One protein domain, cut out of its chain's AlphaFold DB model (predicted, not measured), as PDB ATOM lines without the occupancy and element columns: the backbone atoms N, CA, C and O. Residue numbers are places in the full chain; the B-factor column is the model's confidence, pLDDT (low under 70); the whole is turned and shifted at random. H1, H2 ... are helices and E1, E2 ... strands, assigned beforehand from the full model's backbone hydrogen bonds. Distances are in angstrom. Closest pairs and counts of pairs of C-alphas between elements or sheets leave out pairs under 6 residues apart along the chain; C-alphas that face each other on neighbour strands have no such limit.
ATOM      1  N   ILE A   8     235.836 287.975 284.221       85.12
ATOM      2  CA  ILE A   8     236.924 288.808 284.730       85.12
ATOM      3  C   ILE A   8     237.312 289.803 283.639       85.12
ATOM      4  O   ILE A   8     237.661 289.406 282.529       85.12
ATOM      5  N   LEU A   9     237.265 291.102 283.948       86.88
ATOM      6  CA  LEU A   9     237.805 292.136 283.071       86.88
ATOM      7  C   LEU A   9     239.319 292.249 283.289       86.88
ATOM      8  O   LEU A   9     239.769 292.791 284.295       86.88
ATOM      9  N   ASN A  10     240.096 291.751 282.331       81.88
ATOM     10  CA  ASN A  10     241.560 291.702 282.381       81.88
ATOM     11  C   ASN A  10     242.239 292.939 281.773       81.88
ATOM     12  O   ASN A  10     243.467 293.045 281.796       81.88
ATOM     13  N   GLY A  11     241.471 293.877 281.221       84.06
ATOM     14  CA  GLY A  11     241.985 295.174 280.806       84.06
ATOM     15  C   GLY A  11     241.075 295.898 279.828       84.06
ATOM     16  O   GLY A  11     240.241 295.288 279.158       84.06
ATOM     17  N   GLU A  12     241.300 297.202 279.725       88.31
ATOM     18  CA  GLU A  12     240.699 298.074 278.723       88.31
ATOM     19  C   GLU A  12     241.764 298.989 278.108       88.31
ATOM     20  O   GLU A  12     242.759 299.343 278.753       88.31
ATOM     21  N   LYS A  13     241.581 299.352 276.841       85.94
ATOM     22  CA  LYS A  13     242.468 300.259 276.115       85.94
ATOM     23  C   LYS A  13     241.682 301.063 275.091       85.94
ATOM     24  O   LYS A  13     241.076 300.501 274.188       85.94
ATOM     25  N   GLU A  14     241.770 302.383 275.175       85.62
ATOM     26  CA  GLU A  14     241.273 303.266 274.120       85.62
ATOM     27  C   GLU A  14     242.194 303.193 272.891       85.62
ATOM     28  O   GLU A  14     243.412 303.376 272.995       85.62
ATOM     29  N   ILE A  15     241.613 302.892 271.729       79.19
ATOM     30  CA  ILE A  15     242.323 302.753 270.444       79.19
ATOM     31  C   ILE A  15     242.224 304.045 269.600       79.19
ATOM     32  O   ILE A  15     242.957 304.209 268.619       79.19
ATOM     33  N   GLY A  16     241.364 304.982 270.014       79.00
ATOM     34  CA  GLY A  16     241.032 306.229 269.316       79.00
ATOM     35  C   GLY A  16     239.590 306.232 268.797       79.00
ATOM     36  O   GLY A  16     238.948 305.186 268.755       79.00
ATOM     37  N   ASP A  17     239.082 307.411 268.427       76.75
ATOM     38  CA  ASP A  17     237.741 307.614 267.843       76.75
ATOM     39  C   ASP A  17     236.574 307.069 268.691       76.75
ATOM     40  O   ASP A  17     235.553 306.624 268.171       76.75
ATOM     41  N   GLY A  18     236.722 307.080 270.022       79.69
ATOM     42  CA  GLY A  18     235.710 306.546 270.939       79.69
ATOM     43  C   GLY A  18     235.602 305.017 270.926       79.69
ATOM     44  O   GLY A  18     234.609 304.471 271.412       79.69
ATOM     45  N   ILE A  19     236.606 304.327 270.373       84.94
ATOM     46  CA  ILE A  19     236.696 302.870 270.369       84.94
ATOM     47  C   ILE A  19     237.509 302.411 271.577       84.94
ATOM     48  O   ILE A  19     238.695 302.739 271.717       84.94
ATOM     49  N   ILE A  20     236.886 301.586 272.415       87.00
ATOM     50  CA  ILE A  20     237.532 300.955 273.565       87.00
ATOM     51  C   ILE A  20     237.664 299.461 273.292       87.00
ATOM     52  O   ILE A  20     236.697 298.783 272.954       87.00
ATOM     53  N   GLU A  21     238.879 298.947 273.421       87.56
ATOM     54  CA  GLU A  21     239.187 297.525 273.374       87.56
ATOM     55  C   GLU A  21     239.203 296.947 274.786       87.56
ATOM     56  O   GLU A  21     239.845 297.498 275.675       87.56
ATOM     57  N   TYR A  22     238.538 295.815 274.966       88.31
ATOM     58  CA  TYR A  22     238.446 295.081 276.216       88.31
ATOM     59  C   TYR A  22     239.026 293.682 276.046       88.31
ATOM     60  O   TYR A  22     238.880 293.054 274.993       88.31
ATOM     61  N   LEU A  23     239.647 293.179 277.107       87.81
ATOM     62  CA  LEU A  23     240.044 291.784 277.241       87.81
ATOM     63  C   LEU A  23     239.338 291.207 278.463       87.81
ATOM     64  O   LEU A  23     239.554 291.678 279.577       87.81
ATOM     65  N   ILE A  24     238.520 290.182 278.257       88.88
ATOM     66  CA  ILE A  24     237.894 289.425 279.340       88.88
ATOM     67  C   ILE A  24     238.473 288.020 279.419       88.88
ATOM     68  O   ILE A  24     238.960 287.480 278.426       88.88
ATOM     69  N   GLU A  25     238.385 287.425 280.596       88.31
ATOM     70  CA  GLU A  25     238.657 286.016 280.844       88.31
ATOM     71  C   GLU A  25     237.437 285.389 281.506       88.31
ATOM     72  O   GLU A  25     236.864 285.938 282.454       88.31
ATOM     73  N   LEU A  26     237.009 284.251 280.975       88.19
ATOM     74  CA  LEU A  26     235.980 283.453 281.619       88.19
ATOM     75  C   LEU A  26     236.662 282.643 282.715       88.19
ATOM     76  O   LEU A  26     237.562 281.865 282.435       88.19
ATOM     77  N   SER A  27     236.244 282.814 283.967       88.38
ATOM     78  CA  SER A  27     236.825 282.099 285.121       88.38
ATOM     79  C   SER A  27     236.433 280.615 285.203       88.38
ATOM     80  O   SER A  27     236.607 279.969 286.234       88.38
ATOM     81  N   PHE A  28     235.845 280.090 284.133       87.56
ATOM     82  CA  PHE A  28     235.234 278.778 284.061       87.56
ATOM     83  C   PHE A  28     235.544 278.135 282.708       87.56
ATOM     84  O   PHE A  28     235.700 278.847 281.709       87.56
ATOM     85  N   PRO A  29     235.620 276.797 282.659       89.38
ATOM     86  CA  PRO A  29     235.832 276.090 281.411       89.38
ATOM     87  C   PRO A  29     234.635 276.230 280.470       89.38
ATOM     88  O   PRO A  29     233.484 276.210 280.908       89.38
ATOM     89  N   VAL A  30     234.915 276.308 279.172       89.06
ATOM     90  CA  VAL A  30     233.903 276.285 278.110       89.06
ATOM     91  C   VAL A  30     234.020 274.983 277.333       89.06
ATOM     92  O   VAL A  30     235.089 274.661 276.811       89.06
ATOM     93  N   ASP A  31     232.920 274.244 277.245       92.12
ATOM     94  CA  ASP A  31     232.835 273.057 276.402       92.12
ATOM     95  C   ASP A  31     232.704 273.480 274.934       92.12
ATOM     96  O   ASP A  31     231.867 274.313 274.582       92.12
ATOM     97  N   LEU A  32     233.566 272.932 274.080       90.31
ATOM     98  CA  LEU A  32     233.523 273.154 272.639       90.31
ATOM     99  C   LEU A  32     232.757 272.021 271.953       90.31
ATOM    100  O   LEU A  32     232.817 270.871 272.388       90.31
ATOM    101  N   ASP A  33     232.148 272.314 270.802       90.50
ATOM    102  CA  ASP A  33     231.453 271.315 269.971       90.50
ATOM    103  C   ASP A  33     232.363 270.149 269.534       90.50
ATOM    104  O   ASP A  33     231.887 269.064 269.207       90.50
ATOM    105  N   SER A  34     233.688 270.344 269.552       92.94
ATOM    106  CA  SER A  34     234.683 269.296 269.286       92.94
ATOM    107  C   SER A  34     234.841 268.275 270.423       92.94
ATOM    108  O   SER A  34     235.595 267.317 270.272       92.94
ATOM    109  N   GLY A  35     234.188 268.487 271.569       93.75
ATOM    110  CA  GLY A  35     234.361 267.697 272.791       93.75
ATOM    111  C   GLY A  35     235.589 268.089 273.620       93.75
ATOM    112  O   GLY A  35     235.842 267.489 274.662       93.75
ATOM    113  N   ILE A  36     236.357 269.089 273.179       92.56
ATOM    114  CA  ILE A  36     237.466 269.655 273.951       92.56
ATOM    115  C   ILE A  36     236.907 270.661 274.952       92.56
ATOM    116  O   ILE A  36     236.069 271.494 274.609       92.56
ATOM    117  N   LYS A  37     237.431 270.626 276.176       92.25
ATOM    118  CA  LYS A  37     237.158 271.636 277.191       92.25
ATOM    119  C   LYS A  37     238.245 272.710 277.161       92.25
ATOM    120  O   LYS A  37     239.432 272.397 277.253       92.25
ATOM    121  N   LEU A  38     237.839 273.964 276.993       88.44
ATOM    122  CA  LEU A  38     238.739 275.111 276.963       88.44
ATOM    123  C   LEU A  38     238.790 275.762 278.343       88.44
ATOM    124  O   LEU A  38     237.815 276.368 278.784       88.44
ATOM    125  N   GLU A  39     239.934 275.638 279.007       89.31
ATOM    126  CA  GLU A  39     240.167 276.219 280.327       89.31
ATOM    127  C   GLU A  39     240.433 277.725 280.224       89.31
ATOM    128  O   GLU A  39     241.256 278.172 279.422       89.31
ATOM    129  N   SER A  40     239.727 278.498 281.048       85.56
ATOM    130  CA  SER A  40     239.854 279.953 281.193       85.56
ATOM    131  C   SER A  40     240.022 280.747 279.885       85.56
ATOM    132  O   SER A  40     241.017 281.464 279.708       85.56
ATOM    133  N   PRO A  41     239.081 280.642 278.927       86.81
ATOM    134  CA  PRO A  41     239.220 281.311 277.644       86.81
ATOM    135  C   PRO A  41     239.237 282.828 277.795       86.81
ATOM    136  O   PRO A  41     238.446 283.426 278.530       86.81
ATOM    137  N   ARG A  42     240.117 283.456 277.014       86.75
ATOM    138  CA  ARG A  42     240.204 284.908 276.893       86.75
ATOM    139  C   ARG A  42     239.514 285.378 275.630       86.75
ATOM    140  O   ARG A  42     239.744 284.836 274.552       86.75
ATOM    141  N   ILE A  43     238.705 286.419 275.764       86.00
ATOM    142  CA  ILE A  43     237.973 287.015 274.652       86.00
ATOM    143  C   ILE A  43     238.324 288.491 274.598       86.00
ATOM    144  O   ILE A  43     238.174 289.223 275.576       86.00
ATOM    145  N   ARG A  44     238.780 288.929 273.429       86.31
ATOM    146  CA  ARG A  44     238.994 290.339 273.138       86.31
ATOM    147  C   ARG A  44     237.848 290.860 272.291       86.31
ATOM    148  O   ARG A  44     237.447 290.212 271.323       86.31
ATOM    149  N   PHE A  45     237.349 292.036 272.627       87.12
ATOM    150  CA  PHE A  45     236.319 292.713 271.852       87.12
ATOM    151  C   PHE A  45     236.547 294.217 271.865       87.12
ATOM    152  O   PHE A  45     237.240 294.744 272.732       87.12
ATOM    153  N   ARG A  46     235.975 294.917 270.891       87.69
ATOM    154  CA  ARG A  46     235.933 296.380 270.877       87.69
ATOM    155  C   ARG A  46     234.497 296.847 270.978       87.69
ATOM    156  O   ARG A  46     233.598 296.188 270.460       87.69
ATOM    157  N   ILE A  47     234.312 297.989 271.621       89.12
ATOM    158  CA  ILE A  47     233.055 298.723 271.652       89.12
ATOM    159  C   ILE A  47     233.287 300.069 270.980       89.12
ATOM    160  O   ILE A  47     234.279 300.739 271.268       89.12
ATOM    161  N   HIS A  48     232.377 300.447 270.091       86.69
ATOM    162  CA  HIS A  48     232.310 301.768 269.489       86.69
ATOM    163  C   HIS A  48     231.013 302.444 269.945       86.69
ATOM    164  O   HIS A  48     229.924 301.927 269.682       86.69
ATOM    165  N   CYS A  49     231.154 303.612 270.580       80.31
ATOM    166  CA  CYS A  49     230.077 304.397 271.204       80.31
ATOM    167  C   CYS A  49     229.518 303.808 272.513       80.31
ATOM    168  O   CYS A  49     230.012 302.810 273.032       80.31
ATOM    169  N   ALA A  50     228.537 304.498 273.103       80.69
ATOM    170  CA  ALA A  50     227.975 304.172 274.410       80.69
ATOM    171  C   ALA A  50     226.607 303.485 274.299       80.69
ATOM    172  O   ALA A  50     225.795 303.797 273.422       80.69
ATOM    173  N   LEU A  51     226.341 302.570 275.235       86.81
ATOM    174  CA  LEU A  51     224.997 302.040 275.446       86.81
ATOM    175  C   LEU A  51     224.073 303.153 275.936       86.81
ATOM    176  O   LEU A  51     224.464 303.976 276.768       86.81
ATOM    177  N   ASP A  52     222.838 303.145 275.458       86.94
ATOM    178  CA  ASP A  52     221.800 303.991 276.025       86.94
ATOM    179  C   ASP A  52     221.385 303.490 277.422       86.94
ATOM    180  O   ASP A  52     221.716 302.377 277.846       86.94
ATOM    181  N   ALA A  53     220.638 304.311 278.166       89.94
ATOM    182  CA  ALA A  53     220.207 303.957 279.522       89.94
ATOM    183  C   ALA A  53     219.371 302.663 279.562       89.94
ATOM    184  O   ALA A  53     219.404 301.939 280.557       89.94
ATOM    185  N   SER A  54     218.649 302.360 278.476       92.19
ATOM    186  CA  SER A  54     217.823 301.156 278.346       92.19
ATOM    187  C   SER A  54     218.599 299.913 277.876       92.19
ATOM    188  O   SER A  54     218.083 298.794 277.968       92.19
ATOM    189  N   ARG A  55     219.845 300.099 277.416       90.19
ATOM    190  CA  ARG A  55     220.731 299.104 276.790       90.19
ATOM    191  C   ARG A  55     220.099 298.378 275.599       90.19
ATOM    192  O   ARG A  55     220.442 297.228 275.334       90.19
ATOM    193  N   GLN A  56     219.182 299.030 274.886       91.62
ATOM    194  CA  GLN A  56     218.481 298.456 273.729       91.62
ATOM    195  C   GLN A  56     219.156 298.792 272.396       91.62
ATOM    196  O   GLN A  56     218.742 298.299 271.351       91.62
ATOM    197  N   ASN A  57     220.208 299.613 272.410       93.38
ATOM    198  CA  ASN A  57     220.911 300.038 271.203       93.38
ATOM    199  C   ASN A  57     222.161 299.200 270.872       93.38
ATOM    200  O   ASN A  57     222.976 299.625 270.055       93.38
ATOM    201  N   ALA A  58     222.348 298.040 271.507       93.06
ATOM    202  CA  ALA A  58     223.519 297.194 271.297       93.06
ATOM    203  C   ALA A  58     223.398 296.353 270.016       93.06
ATOM    204  O   ALA A  58     222.429 295.616 269.840       93.06
ATOM    205  N   ILE A  59     224.425 296.390 269.165       90.69
ATOM    206  CA  ILE A  59     224.569 295.481 268.022       90.69
ATOM    207  C   ILE A  59     225.877 294.705 268.169       90.69
ATOM    208  O   ILE A  59     226.958 295.294 268.178       90.69
ATOM    209  N   LEU A  60     225.778 293.374 268.245       89.62
ATOM    210  CA  LEU A  60     226.928 292.471 268.209       89.62
ATOM    211  C   LEU A  60     227.265 292.101 266.761       89.62
ATOM    212  O   LEU A  60     226.430 291.577 266.025       89.62
ATOM    213  N   VAL A  61     228.510 292.347 266.373       85.88
ATOM    214  CA  VAL A  61     229.042 292.103 265.038       85.88
ATOM    215  C   VAL A  61     230.031 290.943 265.084       85.88
ATOM    216  O   VAL A  61     231.012 290.975 265.828       85.88
ATOM    217  N   PHE A  62     229.804 289.946 264.232       82.69
ATOM    218  CA  PHE A  62     230.768 288.884 263.954       82.69
ATOM    219  C   PHE A  62     231.564 289.233 262.698       82.69
ATOM    220  O   PHE A  62     230.993 289.536 261.648       82.69
ATOM    221  N   HIS A  63     232.891 289.215 262.803       76.06
ATOM    222  CA  HIS A  63     233.766 289.592 261.699       76.06
ATOM    223  C   HIS A  63     234.132 288.392 260.810       76.06
ATOM    224  O   HIS A  63     234.209 287.259 261.290       76.06
ATOM    225  N   PRO A  64     234.449 288.614 259.521       75.62
ATOM    226  CA  PRO A  64     235.074 287.592 258.686       75.62
ATOM    227  C   PRO A  64     236.418 287.140 259.271       75.62
ATOM    228  O   PRO A  64     237.146 287.953 259.847       75.62
ATOM    229  N   LEU A  65     236.783 285.871 259.064       72.69
ATOM    230  CA  LEU A  65     237.997 285.260 259.626       72.69
ATOM    231  C   LEU A  65     239.269 286.100 259.389       72.69
ATOM    232  O   LEU A  65     240.073 286.273 260.299       72.69
ATOM    233  N   SER A  66     239.419 286.673 258.194       69.12
ATOM    234  CA  SER A  66     240.634 287.380 257.761       69.12
ATOM    235  C   SER A  66     240.824 288.792 258.331       69.12
ATOM    236  O   SER A  66     241.870 289.384 258.090       69.12
ATOM    237  N   PHE A  67     239.836 289.369 259.027       62.59
ATOM    238  CA  PHE A  67     239.859 290.797 259.396       62.59
ATOM    239  C   PHE A  67     240.086 291.082 260.888       62.59
ATOM    240  O   PHE A  67     240.434 292.213 261.235       62.59
ATOM    241  N   GLY A  68     239.945 290.083 261.767       70.31
ATOM    242  CA  GLY A  68     240.120 290.261 263.213       70.31
ATOM    243  C   GLY A  68     239.315 291.444 263.782       70.31
ATOM    244  O   GLY A  68     238.269 291.831 263.261       70.31
ATOM    245  N   LEU A  69     239.844 292.082 264.832       63.94
ATOM    246  CA  LEU A  69     239.234 293.270 265.456       63.94
ATOM    247  C   LEU A  69     239.405 294.571 264.669       63.94
ATOM    248  O   LEU A  69     238.790 295.582 265.014       63.94
ATOM    249  N   ASN A  70     240.178 294.561 263.583       63.62
ATOM    250  CA  ASN A  70     240.297 295.708 262.678       63.62
ATOM    251  C   ASN A  70     239.007 295.940 261.858       63.62
ATOM    252  O   ASN A  70     238.963 296.808 260.985       63.62
ATOM    253  N   GLY A  71     237.945 295.172 262.141       56.00
ATOM    254  CA  GLY A  71     236.596 295.373 261.622       56.00
ATOM    255  C   GLY A  71     235.952 296.699 262.042       56.00
ATOM    256  O   GLY A  71     235.228 297.272 261.239       56.00
ATOM    257  N   PHE A  72     236.276 297.278 263.207       64.12
ATOM    258  CA  PHE A  72     235.998 298.705 263.437       64.12
ATOM    259  C   PHE A  72     237.126 299.527 262.849       64.12
ATOM    260  O   PHE A  72     238.061 299.940 263.528       64.12
ATOM    261  N   ALA A  73     237.056 299.688 261.540       59.94
ATOM    262  CA  ALA A  73     237.985 300.520 260.825       59.94
ATOM    263  C   ALA A  73     237.743 301.978 261.213       59.94
ATOM    264  O   ALA A  73     236.659 302.511 260.959       59.94
ATOM    265  N   ARG A  74     238.746 302.615 261.814       63.75
ATOM    266  CA  ARG A  74     238.708 304.045 262.116       63.75
ATOM    267  C   ARG A  74     238.596 304.825 260.808       63.75
ATOM    268  O   ARG A  74     239.466 304.660 259.935       63.75
ATOM    269  N   PRO A  75     237.541 305.641 260.624       59.28
ATOM    270  CA  PRO A  75     237.377 306.434 259.416       59.28
ATOM    271  C   PRO A  75     238.634 307.269 259.132       59.28
ATOM    272  O   PRO A  75     239.099 308.017 259.980       59.28
ATOM    273  N   GLY A  76     239.208 307.124 257.936       60.00
ATOM    274  CA  GLY A  76     240.397 307.878 257.518       60.00
ATOM    275  C   GLY A  76     241.747 307.320 257.988       60.00
ATOM    276  O   GLY A  76     242.767 307.729 257.438       60.00
ATOM    277  N   VAL A  77     241.773 306.361 258.921       65.94
ATOM    278  CA  VAL A  77     243.020 305.741 259.408       65.94
ATOM    279  C   VAL A  77     243.186 304.323 258.869       65.94
ATOM    280  O   VAL A  77     244.245 303.973 258.346       65.94
ATOM    281  N   ASP A  78     242.130 303.513 258.930       65.88
ATOM    282  CA  ASP A  78     242.218 302.095 258.594       65.88
ATOM    283  C   ASP A  78     241.649 301.827 257.187       65.88
ATOM    284  O   ASP A  78     240.511 302.177 256.863       65.88
ATOM    285  N   LYS A  79     242.424 301.159 256.318       64.00
ATOM    286  CA  LYS A  79     241.964 300.737 254.981       64.00
ATOM    287  C   LYS A  79     241.134 299.459 255.079       64.00
ATOM    288  O   LYS A  79     241.614 298.367 254.789       64.00
ATOM    289  N   SER A  80     239.877 299.589 255.484       72.44
ATOM    290  CA  SER A  80     238.955 298.455 255.596       72.44
ATOM    291  C   SER A  80     237.584 298.802 255.027       72.44
ATOM    292  O   SER A  80     237.111 299.933 255.138       72.44
ATOM    293  N   TRP A  81     236.942 297.828 254.379       72.62
ATOM    294  CA  TRP A  81     235.626 297.995 253.752       72.62
ATOM    295  C   TRP A  81     234.532 298.344 254.771       72.62
ATOM    296  O   TRP A  81     233.549 298.988 254.408       72.62
ATOM    297  N   TRP A  82     234.742 298.013 256.048       78.25
ATOM    298  CA  TRP A  82     233.872 298.404 257.154       78.25
ATOM    299  C   TRP A  82     233.738 299.915 257.302       78.25
ATOM    300  O   TRP A  82     232.651 300.381 257.648       78.25
ATOM    301  N   THR A  83     234.776 300.687 256.938       74.69
ATOM    302  CA  THR A  83     234.685 302.155 256.898       74.69
ATOM    303  C   THR A  83     233.576 302.638 255.983       74.69
ATOM    304  O   THR A  83     233.191 303.783 256.130       74.69
ATOM    305  N   LYS A  84     233.071 301.838 255.026       81.19
ATOM    306  CA  LYS A  84     231.982 302.233 254.116       81.19
ATOM    307  C   LYS A  84     230.609 302.103 254.766       81.19
ATOM    308  O   LYS A  84     229.737 302.910 254.461       81.19
ATOM    309  N   ILE A  85     230.440 301.136 255.661       84.50
ATOM    310  CA  ILE A  85     229.146 300.794 256.264       84.50
ATOM    311  C   ILE A  85     229.007 301.258 257.715       84.50
ATOM    312  O   ILE A  85     227.879 301.357 258.182       84.50
ATOM    313  N   THR A  86     230.113 301.581 258.389       83.94
ATOM    314  CA  THR A  86     230.152 301.952 259.814       83.94
ATOM    315  C   THR A  86     230.501 303.422 259.999       83.94
ATOM    316  O   THR A  86     231.425 303.920 259.352       83.94
ATOM    317  N   GLY A  87     229.771 304.107 260.875       81.25
ATOM    318  CA  GLY A  87     230.009 305.502 261.250       81.25
ATOM    319  C   GLY A  87     228.722 306.332 261.278       81.25
ATOM    320  O   GLY A  87     227.653 305.798 260.972       81.25
ATOM    321  N   PRO A  88     228.814 307.636 261.593       85.44
ATOM    322  CA  PRO A  88     227.653 308.518 261.700       85.44
ATOM    323  C   PRO A  88     226.799 308.525 260.429       85.44
ATOM    324  O   PRO A  88     227.316 308.742 259.328       85.44
ATOM    325  N   GLY A  89     225.502 308.243 260.575       86.12
ATOM    326  CA  GLY A  89     224.528 308.240 259.480       86.12
ATOM    327  C   GLY A  89     224.683 307.104 258.459       86.12
ATOM    328  O   GLY A  89     224.075 307.159 257.388       86.12
ATOM    329  N   ARG A  90     225.502 306.083 258.744       86.81
ATOM    330  CA  ARG A  90     225.700 304.920 257.859       86.81
ATOM    331  C   ARG A  90     224.787 303.751 258.229       86.81
ATOM    332  O   ARG A  90     223.973 303.848 259.133       86.81
ATOM    333  N   CYS A  91     224.917 302.629 257.515       88.06
ATOM    334  CA  CYS A  91     224.128 301.419 257.773       88.06
ATOM    335  C   CYS A  91     224.297 300.925 259.221       88.06
ATOM    336  O   CYS A  91     223.319 300.667 259.917       88.06
ATOM    337  N   LEU A  92     225.544 300.865 259.689       87.19
ATOM    338  CA  LEU A  92     225.892 300.681 261.091       87.19
ATOM    339  C   LEU A  92     226.163 302.059 261.695       87.19
ATOM    340  O   LEU A  92     227.309 302.511 261.781       87.19
ATOM    341  N   ASP A  93     225.065 302.737 262.022       88.56
ATOM    342  CA  ASP A  93     225.063 304.112 262.514       88.56
ATOM    343  C   ASP A  93     225.552 304.188 263.963       88.56
ATOM    344  O   ASP A  93     224.845 303.805 264.899       88.56
ATOM    345  N   THR A  94     226.757 304.721 264.148       86.25
ATOM    346  CA  THR A  94     227.381 304.887 265.465       86.25
ATOM    347  C   THR A  94     226.774 306.034 266.280       86.25
ATOM    348  O   THR A  94     227.057 306.132 267.468       86.25
ATOM    349  N   GLU A  95     225.938 306.902 265.697       87.56
ATOM    350  CA  GLU A  95     225.174 307.900 266.470       87.56
ATOM    351  C   GLU A  95     223.933 307.295 267.138       87.56
ATOM    352  O   GLU A  95     223.389 307.867 268.080       87.56
ATOM    353  N   ARG A  96     223.483 306.127 266.662       88.69
ATOM    354  CA  ARG A  96     222.265 305.459 267.145       88.69
ATOM    355  C   ARG A  96     222.578 304.209 267.946       88.69
ATOM    356  O   ARG A  96     221.965 303.972 268.986       88.69
ATOM    357  N   TYR A  97     223.521 303.408 267.461       90.81
ATOM    358  CA  TYR A  97     223.804 302.085 267.992       90.81
ATOM    359  C   TYR A  97     225.185 302.014 268.639       90.81
ATOM    360  O   TYR A  97     226.167 302.564 268.143       90.81
ATOM    361  N   CYS A  98     225.250 301.275 269.742       90.06
ATOM    362  CA  CYS A  98     226.483 300.840 270.370       90.06
ATOM    363  C   CYS A  98     226.947 299.563 269.669       90.06
ATOM    364  O   CYS A  98     226.300 298.515 269.768       90.06
ATOM    365  N   LEU A  99     228.044 299.654 268.922       89.75
ATOM    366  CA  LEU A  99     228.540 298.528 268.145       89.75
ATOM    367  C   LEU A  99     229.581 297.762 268.957       89.75
ATOM    368  O   LEU A  99     230.544 298.342 269.454       89.75
ATOM    369  N   ILE A 100     229.417 296.445 269.047       89.31
ATOM    370  CA  ILE A 100     230.330 295.539 269.744       89.31
ATOM    371  C   ILE A 100     230.870 294.549 268.718       89.31
ATOM    372  O   ILE A 100     230.093 293.835 268.093       89.31
ATOM    373  N   ILE A 101     232.187 294.475 268.540       85.75
ATOM    374  CA  ILE A 101     232.825 293.461 267.690       85.75
ATOM    375  C   ILE A 101     233.657 292.547 268.573       85.75
ATOM    376  O   ILE A 101     234.615 292.978 269.219       85.75
ATOM    377  N   ALA A 102     233.267 291.281 268.626       81.81
ATOM    378  CA  ALA A 102     234.021 290.264 269.336       81.81
ATOM    379  C   ALA A 102     235.002 289.605 268.380       81.81
ATOM    380  O   ALA A 102     234.691 289.405 267.203       81.81
ATOM    381  N   SER A 103     236.183 289.266 268.888       74.25
ATOM    382  CA  SER A 103     237.121 288.487 268.107       74.25
ATOM    383  C   SER A 103     237.010 286.991 268.308       74.25
ATOM    384  O   SER A 103     236.376 286.517 269.248       74.25
TER     385      SER A 103
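This is residues 8 to 103 of the 122 residues of the protein "Homoserine O-acetyltransferase" of Candidatus Kentron sp. MB (UniProt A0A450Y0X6). A strongly twisted sheet of five strands has a long three-strand meander, E1 E2 E3, at one side and two shorter parallel strands, E5 and E4, at the other. Short helix H1 is over one face of the sheet, H2 is off the sheet, and the loop of residues 27 to 41 extends beyond the ends of E2 and E3. The printed part has 96 residues with five named strands and two named helices, in the order E1 E2 E3 E4 H1 H2 E5; across the mixed sheet the order is E1 E2 E3 E5 E4. The class is mostly strand, with under half of the residues in named elements. The whole is only just compact, close to loose, with a radius of gyration of the C-alphas of 14.8 A and spans of 43 by 33 by 23 A.

Edge strand E1, residues 8 to 16, and E2, residues 19 to 26, form an antiparallel hairpin at 164 degrees, with N 13 and O 21 within hydrogen-bond range at 2.8 A. E2 forms a second hairpin with E3, residues 42 to 48, antiparallel at 155 degrees, with N 22 and O 45 at 2.8 A. E1, E2 and E3 are a meander, each strand the antiparallel neighbour of the one before. E3 is antiparallel at 154 degrees to E5, residues 98 to 102, with N 46 and O 101 at 2.9 A. E5 is parallel at 29 degrees to the other edge strand, E4, residues 58 to 62, with N 61 and O 100 at 2.8 A. E3 and E4 are apart. H1, residues 68 to 71, is on the sheet at a height of 7.6 A and only just over E5, with 3 of its C-alphas falling on that strand; the closest C-alphas of the two are those of Leu 69 and Ile 101, 6.8 A apart. H2, residues 82 to 85, is not on the sheet; it is close to H1 but not clearly touching, with the closest C-alphas, of Gly 71 and Trp 82, 6.0 A apart. E4, H1, H2 and E5 make a strand-helix-strand unit, two parallel neighbour strands with helices between, whose crossover is right-handed. Both helices are too short for an O i to N i+4 pair; the one O i to N i+3 pair is within range in H2 but not in H1.

E1 begins at C-alpha 8, (236.924, 288.808, 284.730), and is 23.6 A long. E2 is 22.5 A, E3 20.0 A, E4 13.2 A and E5 13.0 A long; H1 is 6.4 A and H2 5.4 A. E5 ends at C-alpha 102, (234.021, 290.264, 269.336).

The C-alphas farthest apart, of Gly 35 and Gly 89, are 43.8 A apart. The printed part has no cut. The links E2 to E3 and H2 to E5 are long; in the first, residues 30 to 31 pair antiparallel with residues 37 to 38. Mean pLDDT of the printed part is 82.6, and it is under 70 in residues 66 to 67 and 69 to 79.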